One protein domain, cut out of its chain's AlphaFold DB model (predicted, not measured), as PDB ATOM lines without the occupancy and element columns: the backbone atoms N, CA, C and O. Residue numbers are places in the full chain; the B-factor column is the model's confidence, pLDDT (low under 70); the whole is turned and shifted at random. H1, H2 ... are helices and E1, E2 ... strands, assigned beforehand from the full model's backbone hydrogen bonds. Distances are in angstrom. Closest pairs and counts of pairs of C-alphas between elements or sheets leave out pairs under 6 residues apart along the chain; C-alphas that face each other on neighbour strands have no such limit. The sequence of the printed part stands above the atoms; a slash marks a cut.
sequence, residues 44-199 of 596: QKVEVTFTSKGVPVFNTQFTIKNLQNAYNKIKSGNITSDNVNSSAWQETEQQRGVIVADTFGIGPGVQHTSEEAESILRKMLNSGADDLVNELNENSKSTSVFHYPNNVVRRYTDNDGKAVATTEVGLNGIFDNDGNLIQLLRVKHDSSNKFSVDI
ATOM      1  N   GLN A  44     138.368 205.961 123.010       92.75
ATOM      2  CA  GLN A  44     137.387 205.452 122.058       92.75
ATOM      3  C   GLN A  44     136.860 204.087 122.490       92.75
ATOM      4  O   GLN A  44     137.593 203.244 123.017       92.75
ATOM      5  N   LYS A  45     135.565 203.860 122.247       92.94
ATOM      6  CA  LYS A  45     134.940 202.549 122.432       92.94
ATOM      7  C   LYS A  45     135.403 201.616 121.315       92.94
ATOM      8  O   LYS A  45     135.290 201.960 120.142       92.94
ATOM      9  N   VAL A  46     135.843 200.423 121.689       95.06
ATOM     10  CA  VAL A  46     136.259 199.355 120.778       95.06
ATOM     11  C   VAL A  46     135.365 198.142 120.999       95.06
ATOM     12  O   VAL A  46     135.153 197.724 122.136       95.06
ATOM     13  N   GLU A  47     134.835 197.579 119.919       95.69
ATOM     14  CA  GLU A  47     134.066 196.331 119.912       95.69
ATOM     15  C   GLU A  47     134.854 195.283 119.127       95.69
ATOM     16  O   GLU A  47     135.265 195.528 117.995       95.69
ATOM     17  N   VAL A  48     135.083 194.115 119.720       94.50
ATOM     18  CA  VAL A  48     135.829 193.029 119.075       94.50
ATOM     19  C   VAL A  48     135.007 191.758 119.129       94.50
ATOM     20  O   VAL A  48     134.466 191.413 120.178       94.50
ATOM     21  N   THR A  49     134.921 191.059 118.001       92.44
ATOM     22  CA  THR A  49     134.400 189.692 117.932       92.44
ATOM     23  C   THR A  49     135.570 188.717 117.907       92.44
ATOM     24  O   THR A  49     136.295 188.650 116.916       92.44
ATOM     25  N   PHE A  50     135.754 187.981 119.000       91.50
ATOM     26  CA  PHE A  50     136.799 186.978 119.159       91.50
ATOM     27  C   PHE A  50     136.323 185.613 118.677       91.50
ATOM     28  O   PHE A  50     135.276 185.108 119.090       91.50
ATOM     29  N   THR A  51     137.127 184.992 117.826       87.38
ATOM     30  CA  THR A  51     136.915 183.635 117.322       87.38
ATOM     31  C   THR A  51     138.184 182.806 117.490       87.38
ATOM     32  O   THR A  51     139.256 183.357 117.680       87.38
ATOM     33  N   SER A  52     138.058 181.487 117.491       86.19
ATOM     34  CA  SER A  52     139.142 180.512 117.468       86.19
ATOM     35  C   SER A  52     138.811 179.561 116.337       86.19
ATOM     36  O   SER A  52     137.844 178.795 116.434       86.19
ATOM     37  N   LYS A  53     139.536 179.679 115.225       77.19
ATOM     38  CA  LYS A  53     139.228 178.974 113.973       77.19
ATOM     39  C   LYS A  53     137.763 179.184 113.585       77.19
ATOM     40  O   LYS A  53     136.997 178.230 113.447       77.19
ATOM     41  N   GLY A  54     137.315 180.436 113.524       70.69
ATOM     42  CA  GLY A  54     135.947 180.810 113.134       70.69
ATOM     43  C   GLY A  54     134.814 180.420 114.102       70.69
ATOM     44  O   GLY A  54     133.644 180.738 113.848       70.69
ATOM     45  N   VAL A  55     135.129 179.760 115.220       77.31
ATOM     46  CA  VAL A  55     134.191 179.475 116.315       77.31
ATOM     47  C   VAL A  55     134.274 180.608 117.331       77.31
ATOM     48  O   VAL A  55     135.381 180.936 117.744       77.31
ATOM     49  N   PRO A  56     133.162 181.215 117.765       84.19
ATOM     50  CA  PRO A  56     133.233 182.275 118.759       84.19
ATOM     51  C   PRO A  56     133.903 181.823 120.065       84.19
ATOM     52  O   PRO A  56     133.651 180.723 120.561       84.19
ATOM     53  N   VAL A  57     134.764 182.676 120.618       88.56
ATOM     54  CA  VAL A  57     135.462 182.418 121.884       88.56
ATOM     55  C   VAL A  57     134.610 182.959 123.015       88.56
ATOM     56  O   VAL A  57     134.447 184.168 123.152       88.56
ATOM     57  N   PHE A  58     134.065 182.065 123.831       84.62
ATOM     58  CA  PHE A  58     133.111 182.404 124.882       84.62
ATOM     59  C   PHE A  58     133.761 182.552 126.254       84.62
ATOM     60  O   PHE A  58     134.747 181.872 126.540       84.62
ATOM     61  N   ASN A  59     133.151 183.358 127.133       85.19
ATOM     62  CA  ASN A  59     133.489 183.440 128.558       85.19
ATOM     63  C   ASN A  59     135.005 183.576 128.826       85.19
ATOM     64  O   ASN A  59     135.530 183.033 129.795       85.19
ATOM     65  N   THR A  60     135.712 184.270 127.932       90.06
ATOM     66  CA  THR A  60     137.169 184.430 127.984       90.06
ATOM     67  C   THR A  60     137.503 185.896 128.201       90.06
ATOM     68  O   THR A  60     136.856 186.780 127.632       90.06
ATOM     69  N   GLN A  61     138.492 186.149 129.054       93.12
ATOM     70  CA  GLN A  61     138.975 187.487 129.356       93.12
ATOM     71  C   GLN A  61     140.090 187.877 128.383       93.12
ATOM     72  O   GLN A  61     141.021 187.111 128.154       93.12
ATOM     73  N   PHE A  62     139.999 189.098 127.862       96.38
ATOM     74  CA  PHE A  62     141.028 189.729 127.042       96.38
ATOM     75  C   PHE A  62     141.322 191.124 127.585       96.38
ATOM     76  O   PHE A  62     140.466 191.754 128.224       96.38
ATOM     77  N   THR A  63     142.504 191.645 127.286       95.94
ATOM     78  CA  THR A  63     142.859 193.036 127.579       95.94
ATOM     79  C   THR A  63     143.285 193.766 126.316       95.94
ATOM     80  O   THR A  63     143.728 193.149 125.352       95.94
ATOM     81  N   ILE A  64     143.111 195.083 126.298       95.75
ATOM     82  CA  ILE A  64     143.623 195.967 125.253       95.75
ATOM     83  C   ILE A  64     144.562 196.982 125.882       95.75
ATOM     84  O   ILE A  64     144.261 197.536 126.942       95.75
ATOM     85  N   LYS A  65     145.694 197.223 125.232       94.81
ATOM     86  CA  LYS A  65     146.720 198.149 125.700       94.81
ATOM     87  C   LYS A  65     147.166 199.070 124.583       94.81
ATOM     88  O   LYS A  65     147.491 198.596 123.498       94.81
ATOM     89  N   ASN A  66     147.236 200.367 124.860       94.75
ATOM     90  CA  ASN A  66     147.790 201.324 123.910       94.75
ATOM     91  C   ASN A  66     149.318 201.176 123.840       94.75
ATOM     92  O   ASN A  66     149.989 201.176 124.872       94.75
ATOM     93  N   LEU A  67     149.851 201.047 122.627       95.69
ATOM     94  CA  LEU A  67     151.273 200.849 122.327       95.69
ATOM     95  C   LEU A  67     151.828 201.957 121.415       95.69
ATOM     96  O   LEU A  67     152.878 201.796 120.788       95.69
ATOM     97  N   GLN A  68     151.113 203.080 121.301       95.06
ATOM     98  CA  GLN A  68     151.413 204.123 120.324       95.06
ATOM     99  C   GLN A  68     152.778 204.780 120.573       95.06
ATOM    100  O   GLN A  68     153.470 205.113 119.608       95.06
ATOM    101  N   ASN A  69     153.197 204.937 121.834       94.62
ATOM    102  CA  ASN A  69     154.482 205.556 122.169       94.62
ATOM    103  C   ASN A  69     155.653 204.648 121.779       94.62
ATOM    104  O   ASN A  69     156.575 205.113 121.106       94.62
ATOM    105  N   ALA A  70     155.582 203.352 122.106       95.69
ATOM    106  CA  ALA A  70     156.588 202.380 121.670       95.69
ATOM    107  C   ALA A  70     156.696 202.337 120.141       95.69
ATOM    108  O   ALA A  70     157.791 202.466 119.593       95.69
ATOM    109  N   TYR A  71     155.560 202.249 119.446       96.19
ATOM    110  CA  TYR A  71     155.521 202.282 117.986       96.19
ATOM    111  C   TYR A  71     156.167 203.551 117.410       96.19
ATOM    112  O   TYR A  71     156.988 203.468 116.499       96.19
ATOM    113  N   ASN A  72     155.851 204.730 117.956       96.19
ATOM    114  CA  ASN A  72     156.420 205.993 117.487       96.19
ATOM    115  C   ASN A  72     157.937 206.060 117.704       96.19
ATOM    116  O   ASN A  72     158.649 206.550 116.824       96.19
ATOM    117  N   LYS A  73     158.445 205.564 118.840       95.88
ATOM    118  CA  LYS A  73     159.891 205.519 119.110       95.88
ATOM    119  C   LYS A  73     160.618 204.580 118.159       95.88
ATOM    120  O   LYS A  73     161.622 204.993 117.589       95.88
ATOM    121  N   ILE A  74     160.082 203.378 117.933       95.81
ATOM    122  CA  ILE A  74     160.639 202.413 116.972       95.81
ATOM    123  C   ILE A  74     160.651 203.028 115.570       95.81
ATOM    124  O   ILE A  74     161.687 203.061 114.919       95.81
ATOM    125  N   LYS A  75     159.523 203.591 115.127       95.62
ATOM    126  CA  LYS A  75     159.395 204.190 113.794       95.62
ATOM    127  C   LYS A  75     160.373 205.346 113.565       95.62
ATOM    128  O   LYS A  75     161.014 205.428 112.522       95.62
ATOM    129  N   SER A  76     160.461 206.267 114.522       96.44
ATOM    130  CA  SER A  76     161.277 207.485 114.393       96.44
ATOM    131  C   SER A  76     162.754 207.294 114.745       96.44
ATOM    132  O   SER A  76     163.544 208.211 114.515       96.44
ATOM    133  N   GLY A  77     163.129 206.150 115.321       93.94
ATOM    134  CA  GLY A  77     164.462 205.924 115.879       93.94
ATOM    135  C   GLY A  77     164.757 206.756 117.128       93.94
ATOM    136  O   GLY A  77     165.919 206.893 117.510       93.94
ATOM    137  N   ASN A  78     163.735 207.329 117.777       94.75
ATOM    138  CA  ASN A  78     163.881 208.124 119.002       94.75
ATOM    139  C   ASN A  78     164.050 207.229 120.247       94.75
ATOM    140  O   ASN A  78     163.302 207.329 121.220       94.75
ATOM    141  N   ILE A  79     165.012 206.310 120.172       93.25
ATOM    142  CA  ILE A  79     165.479 205.459 121.267       93.25
ATOM    143  C   ILE A  79     166.722 206.133 121.841       93.25
ATOM    144  O   ILE A  79     167.697 206.359 121.124       93.25
ATOM    145  N   THR A  80     166.680 206.508 123.117       90.62
ATOM    146  CA  THR A  80     167.778 207.249 123.750       90.62
ATOM    147  C   THR A  80     168.851 206.308 124.289       90.62
ATOM    148  O   THR A  80     168.620 205.116 124.483       90.62
ATOM    149  N   SER A  81     170.029 206.852 124.605       88.25
ATOM    150  CA  SER A  81     171.058 206.101 125.331       88.25
ATOM    151  C   SER A  81     170.566 205.602 126.693       88.25
ATOM    152  O   SER A  81     170.999 204.546 127.135       88.25
ATOM    153  N   ASP A  82     169.645 206.320 127.344       89.00
ATOM    154  CA  ASP A  82     169.045 205.872 128.605       89.00
ATOM    155  C   ASP A  82     168.186 204.619 128.399       89.00
ATOM    156  O   ASP A  82     168.220 203.726 129.239       89.00
ATOM    157  N   ASN A  83     167.481 204.510 127.264       90.38
ATOM    158  CA  ASN A  83     166.739 203.295 126.921       90.38
ATOM    159  C   ASN A  83     167.666 202.111 126.634       90.38
ATOM    160  O   ASN A  83     167.390 201.001 127.062       90.38
ATOM    161  N   VAL A  84     168.781 202.331 125.933       91.31
ATOM    162  CA  VAL A  84     169.743 201.253 125.630       91.31
ATOM    163  C   VAL A  84     170.459 200.755 126.896       91.31
ATOM    164  O   VAL A  84     170.796 199.579 127.018       91.31
ATOM    165  N   ASN A  85     170.678 201.647 127.864       91.06
ATOM    166  CA  ASN A  85     171.326 201.325 129.138       91.06
ATOM    167  C   ASN A  85     170.338 200.914 130.242       91.06
ATOM    168  O   ASN A  85     170.735 200.788 131.402       91.06
ATOM    169  N   SER A  86     169.057 200.746 129.920       92.81
ATOM    170  CA  SER A  86     168.036 200.437 130.910       92.81
ATOM    171  C   SER A  86     168.103 198.986 131.386       92.81
ATOM    172  O   SER A  86     168.624 198.104 130.699       92.81
ATOM    173  N   SER A  87     167.522 198.709 132.555       92.50
ATOM    174  CA  SER A  87     167.417 197.332 133.046       92.50
ATOM    175  C   SER A  87     166.600 196.454 132.100       92.50
ATOM    176  O   SER A  87     167.010 195.330 131.849       92.50
ATOM    177  N   ALA A  88     165.507 196.959 131.517       92.44
ATOM    178  CA  ALA A  88     164.665 196.161 130.625       92.44
ATOM    179  C   ALA A  88     165.391 195.783 129.323       92.44
ATOM    180  O   ALA A  88     165.237 194.663 128.831       92.44
ATOM    181  N   TRP A  89     166.218 196.685 128.779       93.88
ATOM    182  CA  TRP A  89     167.062 196.387 127.622       93.88
ATOM    183  C   TRP A  89     168.092 195.308 127.958       93.88
ATOM    184  O   TRP A  89     168.165 194.283 127.281       93.88
ATOM    185  N   GLN A  90     168.841 195.506 129.044       92.88
ATOM    186  CA  GLN A  90     169.899 194.589 129.473       92.88
ATOM    187  C   GLN A  90     169.352 193.210 129.874       92.88
ATOM    188  O   GLN A  90     169.932 192.187 129.515       92.88
ATOM    189  N   GLU A  91     168.215 193.152 130.570       91.44
ATOM    190  CA  GLU A  91     167.545 191.896 130.927       91.44
ATOM    191  C   GLU A  91     167.032 191.157 129.692       91.44
ATOM    192  O   GLU A  91     167.169 189.935 129.624       91.44
ATOM    193  N   THR A  92     166.517 191.871 128.686       91.75
ATOM    194  CA  THR A  92     166.118 191.261 127.408       91.75
ATOM    195  C   THR A  92     167.315 190.600 126.727       91.75
ATOM    196  O   THR A  92     167.204 189.458 126.281       91.75
ATOM    197  N   GLU A  93     168.471 191.268 126.682       92.19
ATOM    198  CA  GLU A  93     169.694 190.701 126.098       92.19
ATOM    199  C   GLU A  93     170.198 189.485 126.892       92.19
ATOM    200  O   GLU A  93     170.489 188.436 126.311       92.19
ATOM    201  N   GLN A  94     170.226 189.579 128.224       89.00
ATOM    202  CA  GLN A  94     170.739 188.525 129.105       89.00
ATOM    203  C   GLN A  94     169.833 187.293 129.176       89.00
ATOM    204  O   GLN A  94     170.311 186.172 129.013       89.00
ATOM    205  N   GLN A  95     168.534 187.473 129.426       86.81
ATOM    206  CA  GLN A  95     167.602 186.356 129.621       86.81
ATOM    207  C   GLN A  95     167.316 185.614 128.317       86.81
ATOM    208  O   GLN A  95     167.029 184.418 128.340       86.81
ATOM    209  N   ARG A  96     167.390 186.311 127.177       81.56
ATOM    210  CA  ARG A  96     167.074 185.734 125.864       81.56
ATOM    211  C   ARG A  96     168.311 185.344 125.065       81.56
ATOM    212  O   ARG A  96     168.169 184.646 124.065       81.56
ATOM    213  N   GLY A  97     169.504 185.761 125.492       83.69
ATOM    214  CA  GLY A  97     170.753 185.499 124.776       83.69
ATOM    215  C   GLY A  97     170.787 186.167 123.401       83.69
ATOM    216  O   GLY A  97     171.274 185.576 122.439       83.69
ATOM    217  N   VAL A  98     170.220 187.371 123.299       85.56
ATOM    218  CA  VAL A  98     170.095 188.135 122.052       85.56
ATOM    219  C   VAL A  98     170.817 189.472 122.169       85.56
ATOM    220  O   VAL A  98     170.991 189.988 123.266       85.56
ATOM    221  N   ILE A  99     171.184 190.065 121.036       89.00
ATOM    222  CA  ILE A  99     171.545 191.487 120.962       89.00
ATOM    223  C   ILE A  99     170.300 192.210 120.462       89.00
ATOM    224  O   ILE A  99     169.846 191.918 119.353       89.00
ATOM    225  N   VAL A 100     169.708 193.105 121.257       88.50
ATOM    226  CA  VAL A 100     168.407 193.729 120.926       88.50
ATOM    227  C   VAL A 100     168.501 194.495 119.609       88.50
ATOM    228  O   VAL A 100     167.620 194.356 118.757       88.50
ATOM    229  N   ALA A 101     169.595 195.236 119.412       88.06
ATOM    230  CA  ALA A 101     169.822 196.012 118.199       88.06
ATOM    231  C   ALA A 101     169.862 195.139 116.938       88.06
ATOM    232  O   ALA A 101     169.178 195.446 115.966       88.06
ATOM    233  N   ASP A 102     170.572 194.013 116.982       86.56
ATOM    234  CA  ASP A 102     170.686 193.105 115.836       86.56
ATOM    235  C   ASP A 102     169.412 192.272 115.641       86.56
ATOM    236  O   ASP A 102     168.974 192.012 114.522       86.56
ATOM    237  N   THR A 103     168.787 191.855 116.742       86.75
ATOM    238  CA  THR A 103     167.655 190.918 116.728       86.75
ATOM    239  C   THR A 103     166.368 191.592 116.288       86.75
ATOM    240  O   THR A 103     165.588 191.005 115.531       86.75
ATOM    241  N   PHE A 104     166.123 192.812 116.759       88.56
ATOM    242  CA  PHE A 104     164.912 193.569 116.449       88.56
ATOM    243  C   PHE A 104     165.161 194.702 115.449       88.56
ATOM    244  O   PHE A 104     164.196 195.269 114.951       88.56
ATOM    245  N   GLY A 105     166.419 195.019 115.130       89.06
ATOM    246  CA  GLY A 105     166.756 196.094 114.198       89.06
ATOM    247  C   GLY A 105     166.484 197.488 114.763       89.06
ATOM    248  O   GLY A 105     166.207 198.403 113.995       89.06
ATOM    249  N   ILE A 106     166.497 197.668 116.089       92.56
ATOM    250  CA  ILE A 106     166.164 198.943 116.745       92.56
ATOM    251  C   ILE A 106     167.368 199.551 117.460       92.56
ATOM    252  O   ILE A 106     168.190 198.850 118.036       92.56
ATOM    253  N   GLY A 107     167.453 200.876 117.479       91.06
ATOM    254  CA  GLY A 107     168.498 201.582 118.206       91.06
ATOM    255  C   GLY A 107     168.437 203.091 117.985       91.06
ATOM    256  O   GLY A 107     167.590 203.566 117.221       91.06
ATOM    257  N   PRO A 108     169.327 203.856 118.640       93.44
ATOM    258  CA  PRO A 108     169.377 205.303 118.487       93.44
ATOM    259  C   PRO A 108     169.548 205.720 117.022       93.44
ATOM    260  O   PRO A 108     170.521 205.353 116.367       93.44
ATOM    261  N   GLY A 109     168.590 206.490 116.502       91.88
ATOM    262  CA  GLY A 109     168.598 207.010 115.133       91.88
ATOM    263  C   GLY A 109     168.203 206.011 114.039       91.88
ATOM    264  O   GLY A 109     168.158 206.404 112.874       91.88
ATOM    265  N   VAL A 110     167.887 204.755 114.374       92.31
ATOM    266  CA  VAL A 110     167.456 203.749 113.389       92.31
ATOM    267  C   VAL A 110     165.970 203.933 113.087       92.31
ATOM    268  O   VAL A 110     165.128 203.700 113.950       92.31
ATOM    269  N   GLN A 111     165.655 204.376 111.871       93.88
ATOM    270  CA  GLN A 111     164.287 204.663 111.434       93.88
ATOM    271  C   GLN A 111     163.679 203.500 110.660       93.88
ATOM    272  O   GLN A 111     164.378 202.804 109.927       93.88
ATOM    273  N   HIS A 112     162.361 203.371 110.774       89.06
ATOM    274  CA  HIS A 112     161.575 202.321 110.135       89.06
ATOM    275  C   HIS A 112     160.334 202.905 109.464       89.06
ATOM    276  O   HIS A 112     159.802 203.947 109.866       89.06
ATOM    277  N   THR A 113     159.826 202.216 108.448       86.44
ATOM    278  CA  THR A 113     158.477 202.455 107.922       86.44
ATOM    279  C   THR A 113     157.411 202.135 108.977       86.44
ATOM    280  O   THR A 113     157.691 201.584 110.044       86.44
ATOM    281  N   SER A 114     156.155 202.512 108.713       85.62
ATOM    282  CA  SER A 114     155.056 202.208 109.645       85.62
ATOM    283  C   SER A 114     154.871 200.696 109.801       85.62
ATOM    284  O   SER A 114     154.612 200.201 110.892       85.62
ATOM    285  N   GLU A 115     155.014 199.978 108.698       77.81
ATOM    286  CA  GLU A 115     154.820 198.542 108.566       77.81
ATOM    287  C   GLU A 115     155.953 197.780 109.268       77.81
ATOM    288  O   GLU A 115     155.698 196.869 110.057       77.81
ATOM    289  N   GLU A 116     157.203 198.208 109.064       83.06
ATOM    290  CA  GLU A 116     158.370 197.660 109.768       83.06
ATOM    291  C   GLU A 116     158.265 197.883 111.277       83.06
ATOM    292  O   GLU A 116     158.444 196.940 112.044       83.06
ATOM    293  N   ALA A 117     157.905 199.092 111.720       91.31
ATOM    294  CA  ALA A 117     157.774 199.393 113.144       91.31
ATOM    295  C   ALA A 117     156.709 198.523 113.834       91.31
ATOM    296  O   ALA A 117     156.920 198.042 114.948       91.31
ATOM    297  N   GLU A 118     155.575 198.285 113.172       88.88
ATOM    298  CA  GLU A 118     154.522 197.408 113.683       88.88
ATOM    299  C   GLU A 118     154.964 195.936 113.716       88.88
ATOM    300  O   GLU A 118     154.731 195.234 114.705       88.88
ATOM    301  N   SER A 119     155.672 195.474 112.678       83.06
ATOM    302  CA  SER A 119     156.245 194.125 112.643       83.06
ATOM    303  C   SER A 119     157.301 193.911 113.728       83.06
ATOM    304  O   SER A 119     157.347 192.833 114.320       83.06
ATOM    305  N   ILE A 120     158.148 194.905 113.991       89.44
ATOM    306  CA  ILE A 120     159.156 194.864 115.055       89.44
ATOM    307  C   ILE A 120     158.467 194.772 116.412       89.44
ATOM    308  O   ILE A 120     158.808 193.902 117.209       89.44
ATOM    309  N   LEU A 121     157.458 195.611 116.658       91.88
ATOM    310  CA  LEU A 121     156.712 195.597 117.913       91.88
ATOM    311  C   LEU A 121     156.052 194.235 118.165       91.88
ATOM    312  O   LEU A 121     156.147 193.690 119.265       91.88
ATOM    313  N   ARG A 122     155.450 193.646 117.126       88.31
ATOM    314  CA  ARG A 122     154.886 192.289 117.168       88.31
ATOM    315  C   ARG A 122     155.952 191.244 117.497       88.31
ATOM    316  O   ARG A 122     155.725 190.394 118.352       88.31
ATOM    317  N   LYS A 123     157.129 191.327 116.865       86.00
ATOM    318  CA  LYS A 123     158.267 190.430 117.126       86.00
ATOM    319  C   LYS A 123     158.763 190.542 118.567       86.00
ATOM    320  O   LYS A 123     159.017 189.519 119.193       86.00
ATOM    321  N   MET A 124     158.876 191.757 119.102       90.44
ATOM    322  CA  MET A 124     159.291 191.991 120.487       90.44
ATOM    323  C   MET A 124     158.312 191.353 121.475       90.44
ATOM    324  O   MET A 124     158.737 190.548 122.301       90.44
ATOM    325  N   LEU A 125     157.011 191.625 121.338       90.06
ATOM    326  CA  LEU A 125     155.967 191.056 122.201       90.06
ATOM    327  C   LEU A 125     155.907 189.524 122.103       90.06
ATOM    328  O   LEU A 125     155.938 188.839 123.117       90.06
ATOM    329  N   ASN A 126     155.939 188.960 120.893       85.25
ATOM    330  CA  ASN A 126     155.918 187.502 120.708       85.25
ATOM    331  C   ASN A 126     157.202 186.817 121.185       85.25
ATOM    332  O   ASN A 126     157.193 185.634 121.518       85.25
ATOM    333  N   SER A 127     158.317 187.545 121.221       84.81
ATOM    334  CA  SER A 127     159.548 187.051 121.825       84.81
ATOM    335  C   SER A 127     159.523 187.126 123.346       84.81
ATOM    336  O   SER A 127     160.471 186.638 123.937       84.81
ATOM    337  N   GLY A 128     158.495 187.716 123.971       84.56
ATOM    338  CA  GLY A 128     158.374 187.955 125.412       84.56
ATOM    339  C   GLY A 128     159.172 189.163 125.924       84.56
ATOM    340  O   GLY A 128     159.477 189.262 127.113       84.56
ATOM    341  N   ALA A 129     159.605 190.072 125.049       89.88
ATOM    342  CA  ALA A 129     160.319 191.294 125.439       89.88
ATOM    343  C   ALA A 129     159.355 192.372 125.985       89.88
ATOM    344  O   ALA A 129     159.510 193.560 125.697       89.88
ATOM    345  N   ASP A 130     158.336 191.962 126.746       88.94
ATOM    346  CA  ASP A 130     157.236 192.811 127.206       88.94
ATOM    347  C   ASP A 130     157.723 193.974 128.062       88.94
ATOM    348  O   ASP A 130     157.260 195.096 127.883       88.94
ATOM    349  N   ASP A 131     158.699 193.742 128.941       90.44
ATOM    350  CA  ASP A 131     159.263 194.784 129.803       90.44
ATOM    351  C   ASP A 131     159.991 195.867 129.005       90.44
ATOM    352  O   ASP A 131     159.825 197.059 129.274       90.44
ATOM    353  N   LEU A 132     160.719 195.478 127.956       93.75
ATOM    354  CA  LEU A 132     161.352 196.435 127.052       93.75
ATOM    355  C   LEU A 132     160.299 197.215 126.256       93.75
ATOM    356  O   LEU A 132     160.396 198.437 126.127       93.75
ATOM    357  N   VAL A 133     159.254 196.546 125.761       94.44
ATOM    358  CA  VAL A 133     158.134 197.234 125.099       94.44
ATOM    359  C   VAL A 133     157.444 198.201 126.064       94.44
ATOM    360  O   VAL A 133     157.123 199.322 125.668       94.44
ATOM    361  N   ASN A 134     157.256 197.818 127.328       92.38
ATOM    362  CA  ASN A 134     156.665 198.661 128.368       92.38
ATOM    363  C   ASN A 134     157.480 199.924 128.592       92.38
ATOM    364  O   ASN A 134     156.906 201.013 128.614       92.38
ATOM    365  N   GLU A 135     158.799 199.798 128.692       93.62
ATOM    366  CA  GLU A 135     159.682 200.942 128.869       93.62
ATOM    367  C   GLU A 135     159.676 201.871 127.651       93.62
ATOM    368  O   GLU A 135     159.532 203.091 127.795       93.62
ATOM    369  N   LEU A 136     159.768 201.315 126.438       94.12
ATOM    370  CA  LEU A 136     159.663 202.106 125.208       94.12
ATOM    371  C   LEU A 136     158.311 202.822 125.135       94.12
ATOM    372  O   LEU A 136     158.245 203.979 124.714       94.12
ATOM    373  N   ASN A 137     157.259 202.184 125.642       93.56
ATOM    374  CA  ASN A 137     155.927 202.754 125.801       93.56
ATOM    375  C   ASN A 137     155.772 203.644 127.052       93.56
ATOM    376  O   ASN A 137     154.651 203.900 127.493       93.56
ATOM    377  N   GLU A 138     156.885 204.092 127.640       89.75
ATOM    378  CA  GLU A 138     156.960 205.029 128.772       89.75
ATOM    379  C   GLU A 138     156.265 204.516 130.037       89.75
ATOM    380  O   GLU A 138     155.751 205.284 130.850       89.75
ATOM    381  N   ASN A 139     156.231 203.192 130.198       81.69
ATOM    382  CA  ASN A 139     155.534 202.489 131.270       81.69
ATOM    383  C   ASN A 139     154.065 202.921 131.405       81.69
ATOM    384  O   ASN A 139     153.495 202.938 132.501       81.69
ATOM    385  N   SER A 140     153.439 203.271 130.274       76.38
ATOM    386  CA  SER A 140     152.033 203.649 130.222       76.38
ATOM    387  C   SER A 140     151.157 202.518 130.760       76.38
ATOM    388  O   SER A 140     151.143 201.401 130.241       76.38
ATOM    389  N   LYS A 141     150.364 202.835 131.789       71.06
ATOM    390  CA  LYS A 141     149.353 201.936 132.372       71.06
ATOM    391  C   LYS A 141     148.032 201.948 131.592       71.06
ATOM    392  O   LYS A 141     146.984 201.661 132.165       71.06
ATOM    393  N   SER A 142     148.047 202.346 130.317       80.56
ATOM    394  CA  SER A 142     146.850 202.396 129.471       80.56
ATOM    395  C   SER A 142     146.445 200.987 129.039       80.56
ATOM    396  O   SER A 142     146.707 200.557 127.919       80.56
ATOM    397  N   THR A 143     145.880 200.230 129.976       89.81
ATOM    398  CA  THR A 143     145.367 198.877 129.762       89.81
ATOM    399  C   THR A 143     143.940 198.793 130.275       89.81
ATOM    400  O   THR A 143     143.653 199.149 131.418       89.81
ATOM    401  N   SER A 144     143.054 198.287 129.427       93.25
ATOM    402  CA  SER A 144     141.639 198.092 129.719       93.25
ATOM    403  C   SER A 144     141.271 196.625 129.548       93.25
ATOM    404  O   SER A 144     141.747 195.950 128.640       93.25
ATOM    405  N   VAL A 145     140.386 196.129 130.409       94.88
ATOM    406  CA  VAL A 145     139.852 194.764 130.312       94.88
ATOM    407  C   VAL A 145     138.575 194.787 129.481       94.88
ATOM    408  O   VAL A 145     137.652 195.553 129.787       94.88
ATOM    409  N   PHE A 146     138.510 193.928 128.465       96.69
ATOM    410  CA  PHE A 146     137.294 193.709 127.693       96.69
ATOM    411  C   PHE A 146     136.160 193.206 128.591       96.69
ATOM    412  O   PHE A 146     136.363 192.453 129.544       96.69
ATOM    413  N   HIS A 147     134.941 193.640 128.299       94.06
ATOM    414  CA  HIS A 147     133.754 193.248 129.040       94.06
ATOM    415  C   HIS A 147     132.587 192.923 128.111       94.06
ATOM    416  O   HIS A 147     132.543 193.333 126.950       94.06
ATOM    417  N   TYR A 148     131.606 192.217 128.658       91.62
ATOM    418  CA  TYR A 148     130.370 191.864 127.983       91.62
ATOM    419  C   TYR A 148     129.685 193.143 127.458       91.62
ATOM    420  O   TYR A 148     129.538 194.095 128.241       91.62
ATOM    421  N   PRO A 149     129.230 193.207 126.188       89.38
ATOM    422  CA  PRO A 149     128.787 194.460 125.560       89.38
ATOM    423  C   PRO A 149     127.727 195.242 126.353       89.38
ATOM    424  O   PRO A 149     127.776 196.468 126.414       89.38
ATOM    425  N   ASN A 150     126.815 194.526 127.016       86.69
ATOM    426  CA  ASN A 150     125.714 195.096 127.801       86.69
ATOM    427  C   ASN A 150     125.901 194.966 129.327       86.69
ATOM    428  O   ASN A 150     124.953 195.182 130.080       86.69
ATOM    429  N   ASN A 151     127.084 194.561 129.808       86.25
ATOM    430  CA  ASN A 151     127.347 194.391 131.239       86.25
ATOM    431  C   ASN A 151     128.842 194.561 131.575       86.25
ATOM    432  O   ASN A 151     129.620 193.615 131.492       86.25
ATOM    433  N   VAL A 152     129.225 195.757 132.034       88.00
ATOM    434  CA  VAL A 152     130.618 196.102 132.385       88.00
ATOM    435  C   VAL A 152     131.198 195.296 133.557       88.00
ATOM    436  O   VAL A 152     132.415 195.196 133.694       88.00
ATOM    437  N   VAL A 153     130.351 194.696 134.403       88.44
ATOM    438  CA  VAL A 153     130.798 193.857 135.530       88.44
ATOM    439  C   VAL A 153     131.323 192.508 135.030       88.44
ATOM    440  O   VAL A 153     132.201 191.913 135.651       88.44
ATOM    441  N   ARG A 154     130.821 192.026 133.889       89.25
ATOM    442  CA  ARG A 154     131.229 190.755 133.284       89.25
ATOM    443  C   ARG A 154     132.442 190.974 132.382       89.25
ATOM    444  O   ARG A 154     132.295 191.444 131.262       89.25
ATOM    445  N   ARG A 155     133.640 190.643 132.866       91.94
ATOM    446  CA  ARG A 155     134.936 190.877 132.191       91.94
ATOM    447  C   ARG A 155     135.326 189.773 131.199       91.94
ATOM    448  O   ARG A 155     136.451 189.290 131.207       91.94
ATOM    449  N   TYR A 156     134.370 189.339 130.387       89.81
ATOM    450  CA  TYR A 156     134.542 188.247 129.434       89.81
ATOM    451  C   TYR A 156     133.646 188.429 128.205       89.81
ATOM    452  O   TYR A 156     132.694 189.215 128.230       89.81
ATOM    453  N   THR A 157     133.957 187.700 127.135       90.88
ATOM    454  CA  THR A 157     133.190 187.668 125.881       90.88
ATOM    455  C   THR A 157     131.780 187.090 126.032       90.88
ATOM    456  O   THR A 157     131.519 186.242 126.890       90.88
ATOM    457  N   ASP A 158     130.854 187.542 125.184       87.19
ATOM    458  CA  ASP A 158     129.483 187.027 125.109       87.19
ATOM    459  C   ASP A 158     129.346 185.734 124.279       87.19
ATOM    460  O   ASP A 158     130.332 185.137 123.845       87.19
ATOM    461  N   ASN A 159     128.098 185.303 124.058       80.31
ATOM    462  CA  ASN A 159     127.734 184.100 123.297       80.31
ATOM    463  C   ASN A 159     127.949 184.218 121.779       80.31
ATOM    464  O   ASN A 159     127.688 183.256 121.067       80.31
ATOM    465  N   ASP A 160     128.372 185.371 121.275       82.38
ATOM    466  CA  ASP A 160     128.818 185.566 119.896       82.38
ATOM    467  C   ASP A 160     130.336 185.809 119.842       82.38
ATOM    468  O   ASP A 160     130.871 186.130 118.779       82.38
ATOM    469  N   GLY A 161     131.037 185.673 120.977       88.81
ATOM    470  CA  GLY A 161     132.452 186.002 121.124       88.81
ATOM    471  C   GLY A 161     132.724 187.506 121.188       88.81
ATOM    472  O   GLY A 161     133.874 187.927 121.092       88.81
ATOM    473  N   LYS A 162     131.695 188.344 121.331       92.19
ATOM    474  CA  LYS A 162     131.837 189.801 121.333       92.19
ATOM    475  C   LYS A 162     132.225 190.308 122.709       92.19
ATOM    476  O   LYS A 162     131.678 189.886 123.730       92.19
ATOM    477  N   ALA A 163     133.114 191.287 122.731       95.31
ATOM    478  CA  ALA A 163     133.404 192.075 123.914       95.31
ATOM    479  C   ALA A 163     133.713 193.527 123.550       95.31
ATOM    480  O   ALA A 163     134.040 193.861 122.411       95.31
ATOM    481  N   VAL A 164     133.590 194.397 124.544       96.25
ATOM    482  CA  VAL A 164     133.782 195.839 124.417       96.25
ATOM    483  C   VAL A 164     134.835 196.313 125.411       96.25
ATOM    484  O   VAL A 164     134.881 195.840 126.544       96.25
ATOM    485  N   ALA A 165     135.662 197.264 124.996       95.50
ATOM    486  CA  ALA A 165     136.582 197.992 125.862       95.50
ATOM    487  C   ALA A 165     136.635 199.474 125.467       95.50
ATOM    488  O   ALA A 165     136.069 199.883 124.452       95.50
ATOM    489  N   THR A 166     137.350 200.265 126.262       92.50
ATOM    490  CA  THR A 166     137.693 201.651 125.936       92.50
ATOM    491  C   THR A 166     139.209 201.793 125.949       92.50
ATOM    492  O   THR A 166     139.846 201.358 126.911       92.50
ATOM    493  N   THR A 167     139.791 202.384 124.911       93.12
ATOM    494  CA  THR A 167     141.244 202.592 124.812       93.12
ATOM    495  C   THR A 167     141.578 203.886 124.078       93.12
ATOM    496  O   THR A 167     140.719 204.476 123.428       93.12
ATOM    497  N   GLU A 168     142.825 204.327 124.193       91.94
ATOM    498  CA  GLU A 168     143.342 205.511 123.509       91.94
ATOM    499  C   GLU A 168     143.504 205.266 122.000       91.94
ATOM    500  O   GLU A 168     143.862 204.162 121.565       91.94
ATOM    501  N   VAL A 169     143.273 206.312 121.202       91.62
ATOM    502  CA  VAL A 169     143.504 206.299 119.748       91.62
ATOM    503  C   VAL A 169     144.951 205.928 119.409       91.62
ATOM    504  O   VAL A 169     145.892 206.252 120.133       91.62
ATOM    505  N   GLY A 170     145.125 205.243 118.277       92.38
ATOM    506  CA  GLY A 170     146.421 204.797 117.779       92.38
ATOM    507  C   GLY A 170     146.570 203.280 117.782       92.38
ATOM    508  O   GLY A 170     145.587 202.534 117.746       92.38
ATOM    509  N   LEU A 171     147.819 202.820 117.780       93.75
ATOM    510  CA  LEU A 171     148.173 201.409 117.789       93.75
ATOM    511  C   LEU A 171     147.937 200.815 119.177       93.75
ATOM    512  O   LEU A 171     148.460 201.294 120.182       93.75
ATOM    513  N   ASN A 172     147.155 199.747 119.216       94.19
ATOM    514  CA  ASN A 172     146.787 199.024 120.417       94.19
ATOM    515  C   ASN A 172     147.092 197.534 120.231       94.19
ATOM    516  O   ASN A 172     146.892 197.001 119.146       94.19
ATOM    517  N   GLY A 173     147.545 196.854 121.282       93.62
ATOM    518  CA  GLY A 173     147.658 195.396 121.314       93.62
ATOM    519  C   GLY A 173     146.506 194.779 122.096       93.62
ATOM    520  O   GLY A 173     146.131 195.302 123.148       93.62
ATOM    521  N   ILE A 174     145.949 193.679 121.593       94.75
ATOM    522  CA  ILE A 174     145.052 192.805 122.349       94.75
ATOM    523  C   ILE A 174     145.857 191.648 122.920       94.75
ATOM    524  O   ILE A 174     146.607 191.010 122.188       94.75
ATOM    525  N   PHE A 175     145.638 191.347 124.194       93.56
ATOM    526  CA  PHE A 175     146.320 190.281 124.913       93.56
ATOM    527  C   PHE A 175     145.314 189.300 125.516       93.56
ATOM    528  O   PHE A 175     144.215 189.702 125.924       93.56
ATOM    529  N   ASP A 176     145.689 188.024 125.564       92.31
ATOM    530  CA  ASP A 176     144.934 186.989 126.272       92.31
ATOM    531  C   ASP A 176     145.096 187.100 127.800       92.31
ATOM    532  O   ASP A 176     145.672 188.055 128.330       92.31
ATOM    533  N   ASN A 177     144.529 186.138 128.528       87.88
ATOM    534  CA  ASN A 177     144.584 186.110 129.987       87.88
ATOM    535  C   ASN A 177     145.982 185.787 130.547       87.88
ATOM    536  O   ASN A 177     146.254 186.111 131.702       87.88
ATOM    537  N   ASP A 178     146.850 185.177 129.741       88.31
ATOM    538  CA  ASP A 178     148.223 184.834 130.114       88.31
ATOM    539  C   ASP A 178     149.209 185.959 129.748       88.31
ATOM    540  O   ASP A 178     150.385 185.899 130.102       88.31
ATOM    541  N   GLY A 179     148.721 187.021 129.096       87.75
ATOM    542  CA  GLY A 179     149.509 188.180 128.690       87.75
ATOM    543  C   GLY A 179     150.157 188.035 127.316       87.75
ATOM    544  O   GLY A 179     150.948 188.895 126.945       87.75
ATOM    545  N   ASN A 180     149.816 187.004 126.538       89.38
ATOM    546  CA  ASN A 180     150.341 186.846 125.186       89.38
ATOM    547  C   ASN A 180     149.620 187.786 124.222       89.38
ATOM    548  O   ASN A 180     148.397 187.948 124.284       89.38
ATOM    549  N   LEU A 181     150.372 188.377 123.293       90.75
ATOM    550  CA  LEU A 181     149.803 189.172 122.213       90.75
ATOM    551  C   LEU A 181     148.951 188.282 121.297       90.75
ATOM    552  O   LEU A 181     149.441 187.322 120.712       90.75
ATOM    553  N   ILE A 182     147.689 188.668 121.119       90.19
ATOM    554  CA  ILE A 182     146.796 188.101 120.108       90.19
ATOM    555  C   ILE A 182     146.957 188.857 118.789       90.19
ATOM    556  O   ILE A 182     147.250 188.266 117.754       90.19
ATOM    557  N   GLN A 183     146.765 190.179 118.805       90.00
ATOM    558  CA  GLN A 183     146.769 190.986 117.582       90.00
ATOM    559  C   GLN A 183     147.032 192.463 117.888       90.00
ATOM    560  O   GLN A 183     146.639 192.964 118.942       90.00
ATOM    561  N   LEU A 184     147.666 193.169 116.950       90.06
ATOM    562  CA  LEU A 184     147.730 194.631 116.949       90.06
ATOM    563  C   LEU A 184     146.533 195.192 116.170       90.06
ATOM    564  O   LEU A 184     146.074 194.580 115.213       90.06
ATOM    565  N   LEU A 185     146.000 196.333 116.603       90.38
ATOM    566  CA  LEU A 185     144.864 197.018 115.990       90.38
ATOM    567  C   LEU A 185     145.084 198.528 116.008       90.38
ATOM    568  O   LEU A 185     145.599 199.084 116.981       90.38
ATOM    569  N   ARG A 186     144.605 199.223 114.974       90.88
ATOM    570  CA  ARG A 186     144.574 200.691 114.946       90.88
ATOM    571  C   ARG A 186     143.191 201.223 115.291       90.88
ATOM    572  O   ARG A 186     142.255 201.091 114.507       90.88
ATOM    573  N   VAL A 187     143.098 201.880 116.441       92.44
ATOM    574  CA  VAL A 187     141.895 202.568 116.920       92.44
ATOM    575  C   VAL A 187     141.880 203.990 116.367       92.44
ATOM    576  O   VAL A 187     142.903 204.673 116.407       92.44
ATOM    577  N   LYS A 188     140.737 204.428 115.833       90.75
ATOM    578  CA  LYS A 188     140.534 205.733 115.173       90.75
ATOM    579  C   LYS A 188     139.583 206.625 115.975       90.75
ATOM    580  O   LYS A 188     138.814 206.115 116.784       90.75
ATOM    581  N   HIS A 189     139.582 207.934 115.704       87.50
ATOM    582  CA  HIS A 189     138.613 208.896 116.263       87.50
ATOM    583  C   HIS A 189     137.227 208.786 115.600       87.50
ATOM    584  O   HIS A 189     136.709 209.758 115.051       87.50
ATOM    585  N   ASP A 190     136.626 207.600 115.584       81.50
ATOM    586  CA  ASP A 190     135.269 207.409 115.082       81.50
ATOM    587  C   ASP A 190     134.612 206.143 115.662       81.50
ATOM    588  O   ASP A 190     135.205 205.359 116.403       81.50
ATOM    589  N   SER A 191     133.340 205.939 115.323       74.44
ATOM    590  CA  SER A 191     132.551 204.784 115.756       74.44
ATOM    591  C   SER A 191     132.822 203.500 114.956       74.44
ATOM    592  O   SER A 191     132.152 202.491 115.191       74.44
ATOM    593  N   SER A 192     133.788 203.503 114.027       82.25
ATOM    594  CA  SER A 192     134.114 202.359 113.163       82.25
ATOM    595  C   SER A 192     135.044 201.331 113.810       82.25
ATOM    596  O   SER A 192     135.375 200.340 113.167       82.25
ATOM    597  N   ASN A 193     135.421 201.522 115.081       90.50
ATOM    598  CA  ASN A 193     136.292 200.639 115.870       90.50
ATOM    599  C   ASN A 193     135.626 199.291 116.227       90.50
ATOM    600  O   ASN A 193     135.472 198.935 117.400       90.50
ATOM    601  N   LYS A 194     135.206 198.553 115.198       92.62
ATOM    602  CA  LYS A 194     134.645 197.208 115.254       92.62
ATOM    603  C   LYS A 194     135.580 196.257 114.530       92.62
ATOM    604  O   LYS A 194     135.794 196.400 113.329       92.62
ATOM    605  N   PHE A 195     136.105 195.277 115.251       89.44
ATOM    606  CA  PHE A 195     137.114 194.359 114.736       89.44
ATOM    607  C   PHE A 195     136.651 192.905 114.858       89.44
ATOM    608  O   PHE A 195     135.877 192.555 115.751       89.44
ATOM    609  N   SER A 196     137.148 192.048 113.970       88.12
ATOM    610  CA  SER A 196     137.042 190.594 114.100       88.12
ATOM    611  C   SER A 196     138.446 190.038 114.269       88.12
ATOM    612  O   SER A 196     139.316 190.330 113.455       88.12
ATOM    613  N   VAL A 197     138.657 189.259 115.324       89.31
ATOM    614  CA  VAL A 197     139.964 188.713 115.702       89.31
ATOM    615  C   VAL A 197     139.824 187.205 115.827       89.31
ATOM    616  O   VAL A 197     138.961 186.719 116.562       89.31
ATOM    617  N   ASP A 198     140.647 186.456 115.100       88.00
ATOM    618  CA  ASP A 198     140.806 185.023 115.344       88.00
ATOM    619  C   ASP A 198     142.043 184.819 116.216       88.00
ATOM    620  O   ASP A 198     143.147 185.164 115.811       88.00
ATOM    621  N   ILE A 199     141.865 184.277 117.420       90.06
ATOM    622  CA  ILE A 199     142.949 184.087 118.391       90.06
ATOM    623  C   ILE A 199     143.968 183.031 117.941       90.06
ATOM    624  O   ILE A 199     145.002 182.867 118.579       90.06
TER     625      ILE A 199
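AT A GLANCE: This is residues 44 to 199 of the 596 residues of an uncharacterized protein of Lactococcus lactis subsp. lactis (UniProt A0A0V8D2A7). Two sheets packed face to face as a sandwich make one end of the domain, and six helices make the other. H1 and H5 pack on one face of the sheet E3 E2 E5 E6, giving two layers, while H2, H3 and H4 lie farthest out. That sheet, in this order, is antiparallel; the other, E4 E1 E7, is mixed and strongly twisted. The printed part has 156 residues, of mixed class, in the order E1 E2 H1 H2 H3 H4 H5 H6 E3 E4 E5 E6 E7. It is compact, with a radius of gyration of the C-alphas of 16.3 A and spans of 47 by 32 by 26 A.

HOW THE PARTS SIT: E1, residues 44 to 52, has E4, residues 162 to 168, as antiparallel neighbour, with N 46 and O 165 within hydrogen-bond range at 2.8 A. Its parallel neighbour is E7, residues 194 to 198, with N 51 and O 197 at 2.8 A. E2, residues 63 to 66, is antiparallel to E3, residues 143 to 145, with N 64 and O 144 at 2.8 A, and to E5, residues 170 to 175, with N 65 and O 173 at 2.9 A. E5 and E6, residues 181 to 187, form a hairpin, with N 172 and O 185 at 2.8 A. The parts of the two sheets that face each other are 8.9 A centre to centre. H1, residues 68 to 76, and H5, residues 114 to 126, are on the sheet E3 E2 E5 E6; H5 runs along the strands, over E5 and E6, at a height of 9.6 A. H1 and H5 touch at a steep tilt of 58 degrees, opposite ways, the closest C-alphas being Lys 75 and Ala 117, 5.1 A. H6, residues 130 to 136, forms a hairpin with H5; the C-alphas of Met 124 and Asp 130 are closest, 7.1 A. H3, residues 87 to 96, touches H6, closest at C-alphas Ala 88 and Leu 132, 4.9 A. H4, residues 100 to 104, only just touches H5, with 3 pairs of C-alphas within 8 A, the closest Phe 104 and Ile 120, 6.1 A. H2, residues 81 to 84, touches no helix. Every O i to N i+4 pair is within hydrogen-bond range in H1, H3, H4, H5 and H6; H2 is too short for one.

IN THESE COORDINATES: E1 begins at C-alpha 44 (137.387, 205.452, 122.058) and is 25.4 A long. H5, 18.4 A, begins at C-alpha 114 (155.056, 202.208, 109.645). E4 measures 19.6 A, E6 16.4 A and E5 16.2 A. E7 ends at C-alpha 198 (140.806, 185.023, 115.344).

THE WHOLE: The C-alphas farthest apart, Ser 81 and Asn 159, are 48.6 A apart. The printed part has no cut. The link E3 to E4, residues 146 to 161, is long. Mean pLDDT of the printed part is 89.8, and no printed residue is under 70.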